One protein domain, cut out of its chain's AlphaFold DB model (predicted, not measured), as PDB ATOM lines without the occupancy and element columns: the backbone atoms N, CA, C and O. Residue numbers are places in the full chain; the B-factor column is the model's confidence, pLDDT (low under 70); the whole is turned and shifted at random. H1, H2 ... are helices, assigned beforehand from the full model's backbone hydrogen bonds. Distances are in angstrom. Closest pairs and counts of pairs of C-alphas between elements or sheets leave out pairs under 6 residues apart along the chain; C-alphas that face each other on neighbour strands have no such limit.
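What this domain is: This is residues 2 to 55 and 75 to 79 of the 83 residues of an uncharacterized protein of Streptomyces albus subsp. albus (UniProt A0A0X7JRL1). The model is an uneven helical hairpin: the long helix H2 makes most of its longest axis, and the shorter H1 packs on it, running opposite ways and crossing it at a slant. At the far end of H2 the chain turns away through residues 46 to 55, and a separate short piece, residues 75 to 79, lies near the end of the hairpin where H1 and H2 are linked. The printed part has 59 residues with two named helices, H1 then H2, and no named strand; the class is all helix. It is loose, with a radius of gyration of the C-alphas of 14.1 A, and elongated, with spans of 39 by 23 by 14 A.

Where its parts are: H2 is residues 24 to 45, 31.7 A from first to last C-alpha, from C-alpha 24 at (22.628, 28.185, 5.284) to C-alpha 45 at (41.342, 19.596, 29.450). H1 is residues 6 to 19, 20.7 A long, and begins with C-alpha 6 at (28.427, 33.520, 20.333).

How they stand to each other: H2 and H1 touch, with 17 pairs of C-alphas within 8 A. Their closest C-alphas are those of Ala 13 and Ala 27, 4.6 A apart. They run opposite ways at a tilt of 38 degrees, only just steep, and form a helical hairpin. Their centres are 12.6 A apart. In H2 every O i to N i+4 pair is within hydrogen-bond range; in H1, 8 of 10 are.

The domain as a whole: The two C-alphas farthest apart are those of Gly 47 and Pro 76, at 39.8 A. Residues 56 to 74 are not printed, and C-alphas 55 and 75 are 32.0 A apart across this cut. The link from H1 to H2, four residues, is tight. The mean pLDDT of the printed part is 84.9; residues 2 to 4 and residue 55 are under 70.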
ATOM      1  N   LEU A   2      29.656  24.764  29.236       51.72
ATOM      2  CA  LEU A   2      30.546  25.294  28.195       51.72
ATOM      3  C   LEU A   2      30.030  26.684  27.799       51.72
ATOM      4  O   LEU A   2      28.913  26.789  27.290       51.72
ATOM      5  N   ARG A   3      30.797  27.740  28.075       53.66
ATOM      6  CA  ARG A   3      30.447  29.097  27.654       53.66
ATOM      7  C   ARG A   3      30.824  29.211  26.179       53.66
ATOM      8  O   ARG A   3      31.936  29.586  25.844       53.66
ATOM      9  N   MET A   4      29.923  28.730  25.332       61.28
ATOM     10  CA  MET A   4      29.974  28.902  23.883       61.28
ATOM     11  C   MET A   4      30.070  30.400  23.595       61.28
ATOM     12  O   MET A   4      29.202  31.137  24.057       61.28
ATOM     13  N   ASP A   5      31.126  30.841  22.913       73.06
ATOM     14  CA  ASP A   5      31.301  32.246  22.548       73.06
ATOM     15  C   ASP A   5      30.452  32.546  21.300       73.06
ATOM     16  O   ASP A   5      30.778  32.075  20.204       73.06
ATOM     17  N   PRO A   6      29.328  33.271  21.445       75.88
ATOM     18  CA  PRO A   6      28.427  33.520  20.333       75.88
ATOM     19  C   PRO A   6      29.046  34.430  19.262       75.88
ATOM     20  O   PRO A   6      28.621  34.356  18.110       75.88
ATOM     21  N   GLU A   7      30.039  35.260  19.602       86.19
ATOM     22  CA  GLU A   7      30.695  36.142  18.628       86.19
ATOM     23  C   GLU A   7      31.577  35.335  17.680       86.19
ATOM     24  O   GLU A   7      31.472  35.472  16.462       86.19
ATOM     25  N   ARG A   8      32.337  34.377  18.213       86.00
ATOM     26  CA  ARG A   8      33.156  33.470  17.402       86.00
ATOM     27  C   ARG A   8      32.327  32.644  16.416       86.00
ATOM     28  O   ARG A   8      32.751  32.407  15.287       86.00
ATOM     29  N   TYR A   9      31.136  32.190  16.805       88.94
ATOM     30  CA  TYR A   9      30.261  31.457  15.878       88.94
ATOM     31  C   TYR A   9      29.627  32.357  14.829       88.94
ATOM     32  O   TYR A   9      29.434  31.912  13.696       88.94
ATOM     33  N   ARG A  10      29.353  33.619  15.174       91.12
ATOM     34  CA  ARG A  10      28.952  34.627  14.196       91.12
ATOM     35  C   ARG A  10      30.049  34.821  13.150       91.12
ATOM     36  O   ARG A  10      29.748  34.671  11.974       91.12
ATOM     37  N   GLU A  11      31.303  35.011  13.554       94.06
ATOM     38  CA  GLU A  11      32.438  35.147  12.623       94.06
ATOM     39  C   GLU A  11      32.595  33.928  11.698       94.06
ATOM     40  O   GLU A  11      32.819  34.071  10.495       94.06
ATOM     41  N   VAL A  12      32.450  32.714  12.244       94.00
ATOM     42  CA  VAL A  12      32.527  31.466  11.466       94.00
ATOM     43  C   VAL A  12      31.409  31.381  10.424       94.00
ATOM     44  O   VAL A  12      31.677  31.020   9.278       94.00
ATOM     45  N   ALA A  13      30.171  31.706  10.802       93.56
ATOM     46  CA  ALA A  13      29.048  31.720   9.868       93.56
ATOM     47  C   ALA A  13      29.221  32.813   8.800       93.56
ATOM     48  O   ALA A  13      29.059  32.539   7.614       93.56
ATOM     49  N   GLU A  14      29.624  34.021   9.199       95.38
ATOM     50  CA  GLU A  14      29.879  35.144   8.290       95.38
ATOM     51  C   GLU A  14      30.965  34.835   7.262       95.38
ATOM     52  O   GLU A  14      30.844  35.240   6.109       95.38
ATOM     53  N   ALA A  15      32.017  34.107   7.647       96.12
ATOM     54  CA  ALA A  15      33.063  33.702   6.716       96.12
ATOM     55  C   ALA A  15      32.505  32.838   5.575       96.12
ATOM     56  O   ALA A  15      32.850  33.068   4.418       96.12
ATOM     57  N   VAL A  16      31.606  31.896   5.884       95.31
ATOM     58  CA  VAL A  16      30.949  31.057   4.869       95.31
ATOM     59  C   VAL A  16      29.976  31.881   4.028       95.31
ATOM     60  O   VAL A  16      30.025  31.834   2.799       95.31
ATOM     61  N   LEU A  17      29.126  32.679   4.677       94.44
ATOM     62  CA  LEU A  17      28.091  33.460   3.997       94.44
ATOM     63  C   LEU A  17      28.665  34.596   3.138       94.44
ATOM     64  O   LEU A  17      28.037  35.013   2.172       94.44
ATOM     65  N   ARG A  18      29.879  35.076   3.428       95.38
ATOM     66  CA  ARG A  18      30.585  36.036   2.565       95.38
ATOM     67  C   ARG A  18      30.919  35.444   1.196       95.38
ATOM     68  O   ARG A  18      30.890  36.165   0.204       95.38
ATOM     69  N   GLU A  19      31.261  34.160   1.150       94.44
ATOM     70  CA  GLU A  19      31.572  33.457  -0.098       94.44
ATOM     71  C   GLU A  19      30.306  32.937  -0.787       94.44
ATOM     72  O   GLU A  19      30.249  32.901  -2.016       94.44
ATOM     73  N   ARG A  20      29.307  32.519   0.002       92.31
ATOM     74  CA  ARG A  20      28.038  31.939  -0.465       92.31
ATOM     75  C   ARG A  20      26.870  32.411   0.415       92.31
ATOM     76  O   ARG A  20      26.536  31.729   1.386       92.31
ATOM     77  N   PRO A  21      26.254  33.565   0.104       91.75
ATOM     78  CA  PRO A  21      25.227  34.189   0.949       91.75
ATOM     79  C   PRO A  21      23.997  33.317   1.239       91.75
ATOM     80  O   PRO A  21      23.350  33.480   2.269       91.75
ATOM     81  N   GLU A  22      23.676  32.384   0.349       89.75
ATOM     82  CA  GLU A  22      22.547  31.461   0.460       89.75
ATOM     83  C   GLU A  22      22.887  30.111   1.125       89.75
ATOM     84  O   GLU A  22      21.992  29.294   1.346       89.75
ATOM     85  N   ASP A  23      24.155  29.852   1.475       92.12
ATOM     86  CA  ASP A  23      24.612  28.555   2.002       92.12
ATOM     87  C   ASP A  23      24.356  28.402   3.514       92.12
ATOM     88  O   ASP A  23      25.272  28.281   4.336       92.12
ATOM     89  N   THR A  24      23.075  28.383   3.894       91.50
ATOM     90  CA  THR A  24      22.628  28.185   5.284       91.50
ATOM     91  C   THR A  24      23.202  26.911   5.897       91.50
ATOM     92  O   THR A  24      23.619  26.902   7.058       91.50
ATOM     93  N   TRP A  25      23.231  25.818   5.127       90.19
ATOM     94  CA  TRP A  25      23.735  24.536   5.614       90.19
ATOM     95  C   TRP A  25      25.243  24.576   5.845       90.19
ATOM     96  O   TRP A  25      25.704  24.143   6.901       90.19
ATOM     97  N   GLY A  26      26.009  25.122   4.901       91.50
ATOM     98  CA  GLY A  26      27.451  25.287   5.027       91.50
ATOM     99  C   GLY A  26      27.821  26.143   6.235       91.50
ATOM    100  O   GLY A  26      28.672  25.740   7.033       91.50
ATOM    101  N   ALA A  27      27.136  27.272   6.427       92.62
ATOM    102  CA  ALA A  27      27.359  28.157   7.568       92.62
ATOM    103  C   ALA A  27      27.037  27.462   8.901       92.62
ATOM    104  O   ALA A  27      27.847  27.463   9.831       92.62
ATOM    105  N   ALA A  28      25.895  26.778   8.983       90.50
ATOM    106  CA  ALA A  28      25.501  26.042  10.178       90.50
ATOM    107  C   ALA A  28      26.424  24.858  10.487       90.50
ATOM    108  O   ALA A  28      26.740  24.595  11.650       90.50
ATOM    109  N   TRP A  29      26.891  24.151   9.457       90.19
ATOM    110  CA  TRP A  29      27.856  23.066   9.595       90.19
ATOM    111  C   TRP A  29      29.208  23.573  10.104       90.19
ATOM    112  O   TRP A  29      29.823  22.941  10.967       90.19
ATOM    113  N   ALA A  30      29.661  24.734   9.625       91.56
ATOM    114  CA  ALA A  30      30.881  25.371  10.107       91.56
ATOM    115  C   ALA A  30      30.773  25.734  11.598       91.56
ATOM    116  O   ALA A  30      31.666  25.390  12.379       91.56
ATOM    117  N   VAL A  31      29.645  26.320  12.015       89.38
ATOM    118  CA  VAL A  31      29.340  26.614  13.427       89.38
ATOM    119  C   VAL A  31      29.305  25.337  14.267       89.38
ATOM    120  O   VAL A  31      29.951  25.261  15.314       89.38
ATOM    121  N   TRP A  32      28.612  24.298  13.797       86.75
ATOM    122  CA  TRP A  32      28.549  23.005  14.480       86.75
ATOM    123  C   TRP A  32      29.940  22.389  14.678       86.75
ATOM    124  O   TRP A  32      30.263  21.890  15.763       86.75
ATOM    125  N   LYS A  33      30.789  22.451  13.646       87.38
ATOM    126  CA  LYS A  33      32.161  21.942  13.689       87.38
ATOM    127  C   LYS A  33      33.017  22.734  14.677       87.38
ATOM    128  O   LYS A  33      33.728  22.116  15.470       87.38
ATOM    129  N   ALA A  34      32.927  24.065  14.671       88.44
ATOM    130  CA  ALA A  34      33.642  24.928  15.612       88.44
ATOM    131  C   ALA A  34      33.250  24.615  17.066       88.44
ATOM    132  O   ALA A  34      34.116  24.296  17.885       88.44
ATOM    133  N   ALA A  35      31.947  24.568  17.356       84.06
ATOM    134  CA  ALA A  35      31.429  24.221  18.677       84.06
ATOM    135  C   ALA A  35      31.854  22.812  19.131       84.06
ATOM    136  O   ALA A  35      32.213  22.602  20.293       84.06
ATOM    137  N   SER A  36      31.853  21.836  18.217       82.25
ATOM    138  CA  SER A  36      32.286  20.463  18.507       82.25
ATOM    139  C   SER A  36      33.780  20.378  18.835       82.25
ATOM    140  O   SER A  36      34.171  19.616  19.723       82.25
ATOM    141  N   LEU A  37      34.623  21.165  18.157       85.12
ATOM    142  CA  LEU A  37      36.064  21.217  18.419       85.12
ATOM    143  C   LEU A  37      36.379  21.861  19.772       85.12
ATOM    144  O   LEU A  37      37.138  21.281  20.549       85.12
ATOM    145  N   GLU A  38      35.774  23.010  20.075       83.88
ATOM    146  CA  GLU A  38      35.934  23.702  21.364       83.88
ATOM    147  C   GLU A  38      35.490  22.817  22.524       83.88
ATOM    148  O   GLU A  38      36.195  22.658  23.522       83.88
ATOM    149  N   ARG A  39      34.353  22.146  22.354       80.12
ATOM    150  CA  ARG A  39      33.864  21.189  23.336       80.12
ATOM    151  C   ARG A  39      34.799  19.997  23.500       80.12
ATOM    152  O   ARG A  39      35.069  19.587  24.625       80.12
ATOM    153  N   GLY A  40      35.324  19.453  22.404       81.44
ATOM    154  CA  GLY A  40      36.319  18.383  22.443       81.44
ATOM    155  C   GLY A  40      37.634  18.804  23.111       81.44
ATOM    156  O   GLY A  40      38.299  17.970  23.723       81.44
ATOM    157  N   ALA A  41      38.030  20.074  23.008       85.25
ATOM    158  CA  ALA A  41      39.167  20.622  23.743       85.25
ATOM    159  C   ALA A  41      38.866  20.701  25.246       85.25
ATOM    160  O   ALA A  41      39.623  20.144  26.036       85.25
ATOM    161  N   TRP A  42      37.713  21.258  25.620       84.56
ATOM    162  CA  TRP A  42      37.286  21.360  27.018       84.56
ATOM    163  C   TRP A  42      37.180  19.992  27.708       84.56
ATOM    164  O   TRP A  42      37.705  19.811  28.804       84.56
ATOM    165  N   LEU A  43      36.566  19.002  27.044       83.88
ATOM    166  CA  LEU A  43      36.460  17.634  27.569       83.88
ATOM    167  C   LEU A  43      37.842  17.031  27.847       83.88
ATOM    168  O   LEU A  43      38.035  16.400  28.882       83.88
ATOM    169  N   ARG A  44      38.811  17.245  26.946       85.50
ATOM    170  CA  ARG A  44      40.191  16.765  27.122       85.50
ATOM    171  C   ARG A  44      40.899  17.469  28.276       85.50
ATOM    172  O   ARG A  44      41.528  16.794  29.079       85.50
ATOM    173  N   GLU A  45      40.761  18.788  28.371       88.38
ATOM    174  CA  GLU A  45      41.342  19.596  29.450       88.38
ATOM    175  C   GLU A  45      40.822  19.175  30.831       88.38
ATOM    176  O   GLU A  45      41.574  19.147  31.798       88.38
ATOM    177  N   HIS A  46      39.551  18.777  30.910       85.69
ATOM    178  CA  HIS A  46      38.900  18.390  32.163       85.69
ATOM    179  C   HIS A  46      38.933  16.872  32.422       85.69
ATOM    180  O   HIS A  46      38.304  16.400  33.366       85.69
ATOM    181  N   GLY A  47      39.633  16.087  31.590       87.38
ATOM    182  CA  GLY A  47      39.736  14.630  31.749       87.38
ATOM    183  C   GLY A  47      38.414  13.874  31.563       87.38
ATOM    184  O   GLY A  47      38.256  12.756  32.051       87.38
ATOM    185  N   ILE A  48      37.446  14.468  30.866       83.12
ATOM    186  CA  ILE A  48      36.098  13.925  30.703       83.12
ATOM    187  C   ILE A  48      36.057  12.976  29.501       83.12
ATOM    188  O   ILE A  48      36.330  13.357  28.359       83.12
ATOM    189  N   ASN A  49      35.652  11.723  29.737       81.25
ATOM    190  CA  ASN A  49      35.473  10.745  28.668       81.25
ATOM    191  C   ASN A  49      34.216  11.057  27.840       81.25
ATOM    192  O   ASN A  49      33.087  10.861  28.294       81.25
ATOM    193  N   ARG A  50      34.424  11.477  26.589       73.75
ATOM    194  CA  ARG A  50      33.365  11.804  25.619       73.75
ATOM    195  C   ARG A  50      32.464  10.630  25.216       73.75
ATOM    196  O   ARG A  50      31.430  10.856  24.590       73.75
ATOM    197  N   TRP A  51      32.901   9.398  25.471       78.25
ATOM    198  CA  TRP A  51      32.173   8.171  25.137       78.25
ATOM    199  C   TRP A  51      31.326   7.657  26.298       78.25
ATOM    200  O   TRP A  51      30.559   6.714  26.118       78.25
ATOM    201  N   ALA A  52      31.463   8.265  27.477       78.75
ATOM    202  CA  ALA A  52      30.646   7.911  28.620       78.75
ATOM    203  C   ALA A  52      29.176   8.310  28.343       78.75
ATOM    204  O   ALA A  52      28.936   9.423  27.856       78.75
ATOM    205  N   PRO A  53      28.190   7.426  28.588       74.38
ATOM    206  CA  PRO A  53      26.776   7.682  28.296       74.38
ATOM    207  C   PRO A  53      26.232   8.990  28.891       74.38
ATOM    208  O   PRO A  53      25.465   9.695  28.234       74.38
ATOM    209  N   GLU A  54      26.675   9.350  30.093       74.62
ATOM    210  CA  GLU A  54      26.344  10.587  30.802       74.62
ATOM    211  C   GLU A  54      26.817  11.854  30.064       74.62
ATOM    212  O   GLU A  54      26.232  12.925  30.220       74.62
ATOM    213  N   HIS A  55      27.815  11.728  29.185       69.38
ATOM    214  CA  HIS A  55      28.361  12.814  28.368       69.38
ATOM    215  C   HIS A  55      27.880  12.765  26.907       69.38
ATOM    216  O   HIS A  55      28.331  13.543  26.063       69.38
ATOM    217  N   THR A  75      19.013  33.865   6.302       90.44
ATOM    218  CA  THR A  75      19.320  32.967   5.186       90.44
ATOM    219  C   THR A  75      18.146  32.012   4.913       90.44
ATOM    220  O   THR A  75      17.356  31.728   5.822       90.44
ATOM    221  N   PRO A  76      17.988  31.508   3.672       87.75
ATOM    222  CA  PRO A  76      16.870  30.633   3.325       87.75
ATOM    223  C   PRO A  76      16.928  29.297   4.076       87.75
ATOM    224  O   PRO A  76      17.982  28.867   4.547       87.75
ATOM    225  N   GLU A  77      15.799  28.599   4.157       85.69
ATOM    226  CA  GLU A  77      15.806  27.212   4.619       85.69
ATOM    227  C   GLU A  77      16.646  26.355   3.651       85.69
ATOM    228  O   GLU A  77      16.449  26.437   2.436       85.69
ATOM    229  N   PRO A  78      17.617  25.565   4.142       81.88
ATOM    230  CA  PRO A  78      18.452  24.758   3.265       81.88
ATOM    231  C   PRO A  78      17.622  23.654   2.598       81.88
ATOM    232  O   PRO A  78      16.966  22.863   3.271       81.88
ATOM    233  N   GLU A  79      17.731  23.530   1.274       73.75
ATOM    234  CA  GLU A  79      16.934  22.604   0.447       73.75
ATOM    235  C   GLU A  79      17.115  21.105   0.793       73.75
ATOM    236  O   GLU A  79      16.383  20.250   0.297       73.75
TER     237      GLU A  79